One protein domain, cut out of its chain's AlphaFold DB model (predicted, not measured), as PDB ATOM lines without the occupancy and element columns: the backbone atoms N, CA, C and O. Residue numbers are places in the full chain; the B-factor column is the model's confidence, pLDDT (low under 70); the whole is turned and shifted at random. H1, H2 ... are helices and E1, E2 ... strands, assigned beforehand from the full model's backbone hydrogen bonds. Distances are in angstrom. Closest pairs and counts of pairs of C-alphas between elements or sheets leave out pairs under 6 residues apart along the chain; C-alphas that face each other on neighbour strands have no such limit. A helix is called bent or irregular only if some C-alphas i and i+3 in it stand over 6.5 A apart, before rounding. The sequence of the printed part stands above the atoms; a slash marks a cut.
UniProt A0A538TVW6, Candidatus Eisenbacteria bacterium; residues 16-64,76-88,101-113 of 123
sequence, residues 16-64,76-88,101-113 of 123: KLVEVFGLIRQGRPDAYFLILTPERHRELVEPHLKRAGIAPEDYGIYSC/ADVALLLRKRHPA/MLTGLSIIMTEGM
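AT A GLANCE: This is residues 16 to 64, 76 to 88 and 101 to 113 of the 123 residues of a protein of Candidatus Eisenbacteria bacterium (UniProt A0A538TVW6). Two short pairs of parallel strands, E1 with E2 and E3 with E4, form a broken row E2, E1, E3, E4, with a gap between E1 and E3. The three helices lie to one side of the E1 and E2 pair, H2 and H3 following each other between those two strands in the chain. The printed part has 75 residues, with three named helices and four named strands in the order H1, E1, H2, H3, E2, E3, E4, and its class is mixed, helices and strands. It is compact, with a radius of gyration of the C-alphas of 13.0 A, and rounded, spanning 34 by 30 by 24 A.

HOW THE PARTS SIT: Begin with H1, residues 16 to 27, and look on to E1, residues 33 to 36: their closest C-alphas, of Phe 21 and Phe 33, are 7.0 A apart. H2, residues 39 to 44, and H3, residues 46 to 51, meet only through their link. H1 and H3 are close but not clearly touching, at 6.1 A between the C-alphas of Val 18 and Leu 49; they run the same way at a steep tilt of 52 degrees. E2, residues 59 to 62, is parallel to E1 at 9 degrees; find N 35 and O 60 within hydrogen-bond range at 2.8 A. E1, H2, H3 and E2 form a strand-helix-strand unit, two parallel neighbour strands with helices between them in the chain, and its crossover is right-handed. The closest C-alphas of H2 and E2, of Arg 42 and Ile 61, are 7.0 A apart. E3, residues 78 to 81, is near E1, but apart from E2. The closest C-alphas of E3 and H1, of Leu 80 and Leu 17, are 7.1 A apart. E4, residues 106 to 109, is parallel to E3 at 23 degrees, with N 79 and O 106 at 2.8 A; it is apart from E1. In H3 every O i to N i+4 pair is within hydrogen-bond range, in H1 6 of 8, and in H2 0 of 2, where 2 of 3 O i to N i+3 pairs are.

IN THESE COORDINATES: Find C-alpha 16 at (545.833, 666.537, 278.037); from there H1 runs 17.5 A to C-alpha 27. E1 is 9.8 A long, H2 10.1 A, H3 8.6 A, E2 10.0 A and E3 9.8 A. H2 is irregular, with C-alphas 40 and 43 7.2 A apart. E4, 9.9 A long, ends at C-alpha 109, at (536.113, 661.916, 280.370).

THE WHOLE: The C-alphas farthest apart, of Glu 57 and Pro 87, are 37.4 A apart. Residues 65 to 75 are not printed, with 15.7 A from C-alpha 64 to C-alpha 76; residues 89 to 100 are not printed either, with 21.8 A from C-alpha 88 to C-alpha 101. Of the links that are printed whole, H3 to E2 is short and the other three are tight. The mean pLDDT of the printed part is 91.2, and residues 87 to 88 and 111 to 113 are under 70.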
ATOM      1  N   LYS A  16     547.050 666.862 278.791       95.31
ATOM      2  CA  LYS A  16     545.833 666.537 278.037       95.31
ATOM      3  C   LYS A  16     544.651 667.422 278.401       95.31
ATOM      4  O   LYS A  16     543.844 667.717 277.528       95.31
ATOM      5  N   LEU A  17     544.554 667.880 279.650       96.25
ATOM      6  CA  LEU A  17     543.553 668.879 280.038       96.25
ATOM      7  C   LEU A  17     543.718 670.166 279.218       96.25
ATOM      8  O   LEU A  17     542.744 670.672 278.665       96.25
ATOM      9  N   VAL A  18     544.955 670.656 279.099       97.75
ATOM     10  CA  VAL A  18     545.266 671.859 278.316       97.75
ATOM     11  C   VAL A  18     545.071 671.623 276.816       97.75
ATOM     12  O   VAL A  18     544.526 672.489 276.138       97.75
ATOM     13  N   GLU A  19     545.452 670.453 276.297       96.00
ATOM     14  CA  GLU A  19     545.230 670.078 274.893       96.00
ATOM     15  C   GLU A  19     543.738 670.087 274.530       96.00
ATOM     16  O   GLU A  19     543.346 670.720 273.552       96.00
ATOM     17  N   VAL A  20     542.891 669.457 275.352       95.00
ATOM     18  CA  VAL A  20     541.435 669.431 275.138       95.00
ATOM     19  C   VAL A  20     540.836 670.834 275.207       95.00
ATOM     20  O   VAL A  20     540.000 671.177 274.371       95.00
ATOM     21  N   PHE A  21     541.280 671.669 276.150       96.62
ATOM     22  CA  PHE A  21     540.848 673.064 276.198       96.62
ATOM     23  C   PHE A  21     541.230 673.826 274.921       96.62
ATOM     24  O   PHE A  21     540.380 674.487 274.325       96.62
ATOM     25  N   GLY A  22     542.475 673.681 274.456       95.44
ATOM     26  CA  GLY A  22     542.947 674.303 273.219       95.44
ATOM     27  C   GLY A  22     542.132 673.887 271.992       95.44
ATOM     28  O   GLY A  22     541.798 674.736 271.170       95.44
ATOM     29  N   LEU A  23     541.750 672.609 271.892       93.69
ATOM     30  CA  LEU A  23     540.877 672.111 270.822       93.69
ATOM     31  C   LEU A  23     539.473 672.723 270.889       93.69
ATOM     32  O   LEU A  23     538.947 673.165 269.871       93.69
ATOM     33  N   ILE A  24     538.873 672.802 272.078       92.38
ATOM     34  CA  ILE A  24     537.537 673.390 272.247       92.38
ATOM     35  C   ILE A  24     537.534 674.870 271.868       92.38
ATOM     36  O   ILE A  24     536.603 675.326 271.204       92.38
ATOM     37  N   ARG A  25     538.600 675.608 272.194       94.31
ATOM     38  CA  ARG A  25     538.723 677.021 271.816       94.31
ATOM     39  C   ARG A  25     538.730 677.279 270.314       94.31
ATOM     40  O   ARG A  25     538.350 678.371 269.906       94.31
ATOM     41  N   GLN A  26     539.094 676.294 269.492       91.69
ATOM     42  CA  GLN A  26     539.011 676.430 268.033       91.69
ATOM     43  C   GLN A  26     537.559 676.603 267.559       91.69
ATOM     44  O   GLN A  26     537.321 677.308 266.583       91.69
ATOM     45  N   GLY A  27     536.591 675.993 268.255       91.25
ATOM     46  CA  GLY A  27     535.156 676.139 267.976       91.25
ATOM     47  C   GLY A  27     534.419 677.105 268.913       91.25
ATOM     48  O   GLY A  27     533.337 677.578 268.575       91.25
ATOM     49  N   ARG A  28     534.989 677.402 270.087       93.44
ATOM     50  CA  ARG A  28     534.447 678.316 271.107       93.44
ATOM     51  C   ARG A  28     535.537 679.261 271.625       93.44
ATOM     52  O   ARG A  28     536.095 679.016 272.696       93.44
ATOM     53  N   PRO A  29     535.877 680.328 270.880       94.44
ATOM     54  CA  PRO A  29     536.952 681.247 271.263       94.44
ATOM     55  C   PRO A  29     536.734 681.934 272.622       94.44
ATOM     56  O   PRO A  29     537.707 682.304 273.276       94.44
ATOM     57  N   ASP A  30     535.472 682.048 273.045       95.19
ATOM     58  CA  ASP A  30     534.996 682.581 274.326       95.19
ATOM     59  C   ASP A  30     535.142 681.606 275.507       95.19
ATOM     60  O   ASP A  30     534.862 681.971 276.648       95.19
ATOM     61  N   ALA A  31     535.552 680.356 275.265       96.06
ATOM     62  CA  ALA A  31     535.672 679.369 276.326       96.06
ATOM     63  C   ALA A  31     536.774 679.751 277.327       96.06
ATOM     64  O   ALA A  31     537.924 679.976 276.955       96.06
ATOM     65  N   TYR A  32     536.418 679.715 278.611       98.12
ATOM     66  CA  TYR A  32     537.316 679.952 279.741       98.12
ATOM     67  C   TYR A  32     537.633 678.645 280.478       98.12
ATOM     68  O   TYR A  32     536.734 677.813 280.685       98.12
ATOM     69  N   PHE A  33     538.887 678.452 280.901       98.06
ATOM     70  CA  PHE A  33     539.299 677.257 281.641       98.06
ATOM     71  C   PHE A  33     539.518 677.518 283.130       98.06
ATOM     72  O   PHE A  33     540.505 678.116 283.553       98.06
ATOM     73  N   LEU A  34     538.618 676.981 283.943       97.94
ATOM     74  CA  LEU A  34     538.706 677.002 285.390       97.94
ATOM     75  C   LEU A  34     539.409 675.737 285.910       97.94
ATOM     76  O   LEU A  34     538.953 674.617 285.687       97.94
ATOM     77  N   ILE A  35     540.517 675.894 286.625       98.00
ATOM     78  CA  ILE A  35     541.307 674.790 287.175       98.00
ATOM     79  C   ILE A  35     541.290 674.901 288.695       98.00
ATOM     80  O   ILE A  35     541.974 675.734 289.288       98.00
ATOM     81  N   LEU A  36     540.510 674.036 289.334       97.00
ATOM     82  CA  LEU A  36     540.403 673.951 290.780       97.00
ATOM     83  C   LEU A  36     541.310 672.834 291.309       97.00
ATOM     84  O   LEU A  36     541.019 671.645 291.176       97.00
ATOM     85  N   THR A  37     542.429 673.213 291.911       96.06
ATOM     86  CA  THR A  37     543.453 672.291 292.421       96.06
ATOM     87  C   THR A  37     544.124 672.901 293.653       96.06
ATOM     88  O   THR A  37     544.155 674.124 293.772       96.06
ATOM     89  N   PRO A  38     544.686 672.111 294.588       95.81
ATOM     90  CA  PRO A  38     545.506 672.676 295.655       95.81
ATOM     91  C   PRO A  38     546.608 673.589 295.112       95.81
ATOM     92  O   PRO A  38     547.250 673.237 294.124       95.81
ATOM     93  N   GLU A  39     546.881 674.696 295.805       96.00
ATOM     94  CA  GLU A  39     547.859 675.710 295.369       96.00
ATOM     95  C   GLU A  39     549.229 675.099 295.031       96.00
ATOM     96  O   GLU A  39     549.803 675.363 293.980       96.00
ATOM     97  N   ARG A  40     549.699 674.157 295.858       96.19
ATOM     98  CA  ARG A  40     550.952 673.405 295.646       96.19
ATOM     99  C   ARG A  40     551.017 672.584 294.346       96.19
ATOM    100  O   ARG A  40     552.046 672.000 294.055       96.19
ATOM    101  N   HIS A  41     549.916 672.439 293.612       96.75
ATOM    102  CA  HIS A  41     549.868 671.726 292.334       96.75
ATOM    103  C   HIS A  41     549.802 672.676 291.132       96.75
ATOM    104  O   HIS A  41     549.762 672.208 289.997       96.75
ATOM    105  N   ARG A  42     549.766 673.993 291.356       96.50
ATOM    106  CA  ARG A  42     549.698 675.017 290.306       96.50
ATOM    107  C   ARG A  42     550.818 674.868 289.272       96.50
ATOM    108  O   ARG A  42     550.567 674.871 288.067       96.50
ATOM    109  N   GLU A  43     552.033 674.608 289.746       96.81
ATOM    110  CA  GLU A  43     553.219 674.374 288.913       96.81
ATOM    111  C   GLU A  43     553.109 673.147 287.987       96.81
ATOM    112  O   GLU A  43     553.843 673.046 287.008       96.81
ATOM    113  N   LEU A  44     552.169 672.229 288.248       97.38
ATOM    114  CA  LEU A  44     551.954 671.035 287.428       97.38
ATOM    115  C   LEU A  44     551.123 671.312 286.168       97.38
ATOM    116  O   LEU A  44     551.084 670.465 285.280       97.38
ATOM    117  N   VAL A  45     550.447 672.465 286.069       97.31
ATOM    118  CA  VAL A  45     549.585 672.812 284.921       97.31
ATOM    119  C   VAL A  45     550.032 674.081 284.193       97.31
ATOM    120  O   VAL A  45     549.957 674.128 282.964       97.31
ATOM    121  N   GLU A  46     550.574 675.079 284.899       97.62
ATOM    122  CA  GLU A  46     551.016 676.345 284.290       97.62
ATOM    123  C   GLU A  46     552.001 676.183 283.119       97.62
ATOM    124  O   GLU A  46     551.799 676.826 282.083       97.62
ATOM    125  N   PRO A  47     553.020 675.299 283.181       98.25
ATOM    126  CA  PRO A  47     553.933 675.108 282.056       98.25
ATOM    127  C   PRO A  47     553.232 674.586 280.797       98.25
ATOM    128  O   PRO A  47     553.685 674.856 279.686       98.25
ATOM    129  N   HIS A  48     552.140 673.830 280.952       98.19
ATOM    130  CA  HIS A  48     551.354 673.319 279.831       98.19
ATOM    131  C   HIS A  48     550.523 674.426 279.187       98.19
ATOM    132  O   HIS A  48     550.574 674.558 277.967       98.19
ATOM    133  N   LEU A  49     549.855 675.260 279.989       98.25
ATOM    134  CA  LEU A  49     549.114 676.436 279.512       98.25
ATOM    135  C   LEU A  49     550.028 677.389 278.737       98.25
ATOM    136  O   LEU A  49     549.728 677.752 277.600       98.25
ATOM    137  N   LYS A  50     551.201 677.702 279.307       97.88
ATOM    138  CA  LYS A  50     552.202 678.565 278.671       97.88
ATOM    139  C   LYS A  50     552.707 677.989 277.349       97.88
ATOM    140  O   LYS A  50     552.795 678.708 276.361       97.88
ATOM    141  N   ARG A  51     553.037 676.693 277.313       98.00
ATOM    142  CA  ARG A  51     553.523 676.021 276.094       98.00
ATOM    143  C   ARG A  51     552.462 675.959 274.999       98.00
ATOM    144  O   ARG A  51     552.810 676.030 273.828       98.00
ATOM    145  N   ALA A  52     551.196 675.828 275.382       96.88
ATOM    146  CA  ALA A  52     550.064 675.848 274.464       96.88
ATOM    147  C   ALA A  52     549.671 677.271 274.015       96.88
ATOM    148  O   ALA A  52     548.783 677.405 273.181       96.88
ATOM    149  N   GLY A  53     550.316 678.320 274.544       97.00
ATOM    150  CA  GLY A  53     550.021 679.708 274.185       97.00
ATOM    151  C   GLY A  53     548.660 680.197 274.685       97.00
ATOM    152  O   GLY A  53     548.100 681.114 274.095       97.00
ATOM    153  N   ILE A  54     548.115 679.590 275.744       97.38
ATOM    154  CA  ILE A  54     546.859 680.045 276.346       97.38
ATOM    155  C   ILE A  54     547.122 681.349 277.105       97.38
ATOM    156  O   ILE A  54     548.013 681.389 277.959       97.38
ATOM    157  N   ALA A  55     546.357 682.402 276.806       96.88
ATOM    158  CA  ALA A  55     546.547 683.694 277.448       96.88
ATOM    159  C   ALA A  55     546.067 683.663 278.918       96.88
ATOM    160  O   ALA A  55     545.103 682.955 279.227       96.88
ATOM    161  N   PRO A  56     546.726 684.386 279.844       96.69
ATOM    162  CA  PRO A  56     546.351 684.418 281.263       96.69
ATOM    163  C   PRO A  56     544.901 684.830 281.549       96.69
ATOM    164  O   PRO A  56     544.343 684.431 282.566       96.69
ATOM    165  N   GLU A  57     544.289 685.618 280.671       97.44
ATOM    166  CA  GLU A  57     542.890 686.048 280.741       97.44
ATOM    167  C   GLU A  57     541.882 684.947 280.378       97.44
ATOM    168  O   GLU A  57     540.702 685.075 280.693       97.44
ATOM    169  N   ASP A  58     542.334 683.850 279.765       97.75
ATOM    170  CA  ASP A  58     541.478 682.759 279.289       97.75
ATOM    171  C   ASP A  58     541.406 681.573 280.264       97.75
ATOM    172  O   ASP A  58     540.725 680.573 280.003       97.75
ATOM    173  N   TYR A  59     542.127 681.645 281.384       98.31
ATOM    174  CA  TYR A  59     542.093 680.612 282.411       98.31
ATOM    175  C   TYR A  59     542.221 681.180 283.822       98.31
ATOM    176  O   TYR A  59     542.683 682.294 284.048       98.31
ATOM    177  N   GLY A  60     541.834 680.369 284.801       97.94
ATOM    178  CA  GLY A  60     542.006 680.679 286.211       97.94
ATOM    179  C   GLY A  60     542.382 679.432 286.988       97.94
ATOM    180  O   GLY A  60     541.736 678.395 286.850       97.94
ATOM    181  N   ILE A  61     543.432 679.526 287.803       98.00
ATOM    182  CA  ILE A  61     543.859 678.455 288.708       98.00
ATOM    183  C   ILE A  61     543.536 678.898 290.127       98.00
ATOM    184  O   ILE A  61     544.055 679.914 290.589       98.00
ATOM    185  N   TYR A  62     542.689 678.131 290.805       97.31
ATOM    186  CA  TYR A  62     542.224 678.442 292.150       97.31
ATOM    187  C   TYR A  62     542.361 677.234 293.067       97.31
ATOM    188  O   TYR A  62     542.240 676.083 292.645       97.31
ATOM    189  N   SER A  63     542.531 677.519 294.353       96.56
ATOM    190  CA  SER A  63     542.407 676.562 295.446       96.56
ATOM    191  C   SER A  63     541.302 677.052 296.374       96.56
ATOM    192  O   SER A  63     541.292 678.220 296.758       96.56
ATOM    193  N   CYS A  64     540.372 676.179 296.758       94.81
ATOM    194  CA  CYS A  64     539.293 676.528 297.682       94.81
ATOM    195  C   CYS A  64     539.021 675.399 298.689       94.81
ATOM    196  O   CYS A  64     539.398 674.246 298.450       94.81
ATOM    197  N   ALA A  76     530.573 676.561 285.534       93.06
ATOM    198  CA  ALA A  76     531.083 676.016 284.284       93.06
ATOM    199  C   ALA A  76     529.964 675.386 283.445       93.06
ATOM    200  O   ALA A  76     528.897 675.068 283.952       93.06
ATOM    201  N   ASP A  77     530.249 675.147 282.164       92.19
ATOM    202  CA  ASP A  77     529.337 674.429 281.256       92.19
ATOM    203  C   ASP A  77     529.734 672.953 281.078       92.19
ATOM    204  O   ASP A  77     528.911 672.078 280.810       92.19
ATOM    205  N   VAL A  78     531.037 672.672 281.212       91.56
ATOM    206  CA  VAL A  78     531.643 671.362 280.936       91.56
ATOM    207  C   VAL A  78     532.695 671.028 281.988       91.56
ATOM    208  O   VAL A  78     533.598 671.836 282.225       91.56
ATOM    209  N   ALA A  79     532.626 669.823 282.555       92.94
ATOM    210  CA  ALA A  79     533.644 669.243 283.426       92.94
ATOM    211  C   ALA A  79     534.617 668.341 282.649       92.94
ATOM    212  O   ALA A  79     534.208 667.508 281.838       92.94
ATOM    213  N   LEU A  80     535.911 668.464 282.946       92.62
ATOM    214  CA  LEU A  80     536.971 667.602 282.429       92.62
ATOM    215  C   LEU A  80     537.398 666.578 283.482       92.62
ATOM    216  O   LEU A  80     537.984 666.929 284.507       92.62
ATOM    217  N   LEU A  81     537.179 665.298 283.195       90.19
ATOM    218  CA  LEU A  81     537.591 664.163 284.022       90.19
ATOM    219  C   LEU A  81     538.556 663.259 283.239       90.19
ATOM    220  O   LEU A  81     538.282 662.087 282.981       90.19
ATOM    221  N   LEU A  82     539.697 663.823 282.837       89.44
ATOM    222  CA  LEU A  82     540.713 663.122 282.046       89.44
ATOM    223  C   LEU A  82     541.765 662.464 282.939       89.44
ATOM    224  O   LEU A  82     542.291 663.103 283.854       89.44
ATOM    225  N   ARG A  83     542.103 661.199 282.662       85.88
ATOM    226  CA  ARG A  83     543.155 660.437 283.358       85.88
ATOM    227  C   ARG A  83     543.801 659.420 282.415       85.88
ATOM    228  O   ARG A  83     543.168 658.951 281.478       85.88
ATOM    229  N   LYS A  84     545.049 659.022 282.674       84.19
ATOM    230  CA  LYS A  84     545.639 657.842 282.018       84.19
ATOM    231  C   LYS A  84     544.883 656.591 282.459       84.19
ATOM    232  O   LYS A  84     544.581 656.441 283.649       84.19
ATOM    233  N   ARG A  85     544.655 655.671 281.516       75.12
ATOM    234  CA  ARG A  85     544.209 654.313 281.844       75.12
ATOM    235  C   ARG A  85     545.235 653.660 282.769       75.12
ATOM    236  O   ARG A  85     546.443 653.770 282.551       75.12
ATOM    237  N   HIS A  86     544.742 653.057 283.838       71.62
ATOM    238  CA  HIS A  86     545.541 652.385 284.850       71.62
ATOM    239  C   HIS A  86     544.627 651.380 285.559       71.62
ATOM    240  O   HIS A  86     543.498 651.767 285.859       71.62
ATOM    241  N   PRO A  87     545.087 650.169 285.925       66.75
ATOM    242  CA  PRO A  87     544.225 649.142 286.524       66.75
ATOM    243  C   PRO A  87     543.433 649.631 287.749       66.75
ATOM    244  O   PRO A  87     542.254 649.341 287.908       66.75
ATOM    245  N   ALA A  88     544.051 650.476 288.583       64.19
ATOM    246  CA  ALA A  88     543.395 651.092 289.746       64.19
ATOM    247  C   ALA A  88     542.235 652.062 289.413       64.19
ATOM    248  O   ALA A  88     541.474 652.421 290.305       64.19
ATOM    249  N   MET A 101     528.094 665.421 288.101       78.50
ATOM    250  CA  MET A 101     526.771 664.968 287.657       78.50
ATOM    251  C   MET A 101     525.646 665.701 288.393       78.50
ATOM    252  O   MET A 101     524.644 666.069 287.784       78.50
ATOM    253  N   LEU A 102     525.820 665.957 289.693       82.50
ATOM    254  CA  LEU A 102     524.824 666.657 290.508       82.50
ATOM    255  C   LEU A 102     524.663 668.139 290.139       82.50
ATOM    256  O   LEU A 102     523.663 668.743 290.518       82.50
ATOM    257  N   THR A 103     525.606 668.723 289.396       82.81
ATOM    258  CA  THR A 103     525.533 670.119 288.941       82.81
ATOM    259  C   THR A 103     524.988 670.265 287.518       82.81
ATOM    260  O   THR A 103     524.937 671.381 287.013       82.81
ATOM    261  N   GLY A 104     524.598 669.169 286.855       82.00
ATOM    262  CA  GLY A 104     524.070 669.201 285.485       82.00
ATOM    263  C   GLY A 104     525.117 669.514 284.409       82.00
ATOM    264  O   GLY A 104     524.757 669.837 283.280       82.00
ATOM    265  N   LEU A 105     526.409 669.425 284.745       85.44
ATOM    266  CA  LEU A 105     527.495 669.681 283.801       85.44
ATOM    267  C   LEU A 105     527.551 668.591 282.734       85.44
ATOM    268  O   LEU A 105     527.483 667.401 283.044       85.44
ATOM    269  N   SER A 106     527.818 668.993 281.491       88.19
ATOM    270  CA  SER A 106     528.321 668.042 280.498       88.19
ATOM    271  C   SER A 106     529.705 667.547 280.921       88.19
ATOM    272  O   SER A 106     530.527 668.325 281.411       88.19
ATOM    273  N   ILE A 107     529.996 666.259 280.738       88.56
ATOM    274  CA  ILE A 107     531.256 665.655 281.195       88.56
ATOM    275  C   ILE A 107     532.043 665.118 280.002       88.56
ATOM    276  O   ILE A 107     531.568 664.254 279.269       88.56
ATOM    277  N   ILE A 108     533.286 665.581 279.858       88.12
ATOM    278  CA  ILE A 108     534.284 664.974 278.973       88.12
ATOM    279  C   ILE A 108     535.229 664.152 279.844       88.12
ATOM    280  O   ILE A 108     535.912 664.685 280.721       88.12
ATOM    281  N   MET A 109     535.288 662.846 279.601       85.50
ATOM    282  CA  MET A 109     536.113 661.916 280.370       85.50
ATOM    283  C   MET A 109     536.863 660.947 279.461       85.50
ATOM    284  O   MET A 109     536.470 660.713 278.320       85.50
ATOM    285  N   THR A 110     537.955 660.378 279.968       82.19
ATOM    286  CA  THR A 110     538.694 659.338 279.245       82.19
ATOM    287  C   THR A 110     537.851 658.063 279.138       82.19
ATOM    288  O   THR A 110     537.330 657.576 280.139       82.19
ATOM    289  N   GLU A 111     537.749 657.505 277.932       68.69
ATOM    290  CA  GLU A 111     537.030 656.257 277.658       68.69
ATOM    291  C   GLU A 111     537.575 655.080 278.492       68.69
ATOM    292  O   GLU A 111     538.795 654.926 278.636       68.69
ATOM    293  N   GLY A 112     536.678 654.220 278.988       56.69
ATOM    294  CA  GLY A 112     537.013 653.030 279.785       56.69
ATOM    295  C   GLY A 112     537.143 653.285 281.292       56.69
ATOM    296  O   GLY A 112     537.518 652.384 282.035       56.69
ATOM    297  N   MET A 113     536.837 654.499 281.749       57.62
ATOM    298  CA  MET A 113     536.739 654.842 283.167       57.62
ATOM    299  C   MET A 113     535.309 654.560 283.647       57.62
ATOM    300  O   MET A 113     534.449 655.407 283.439       57.62
TER     301      MET A 113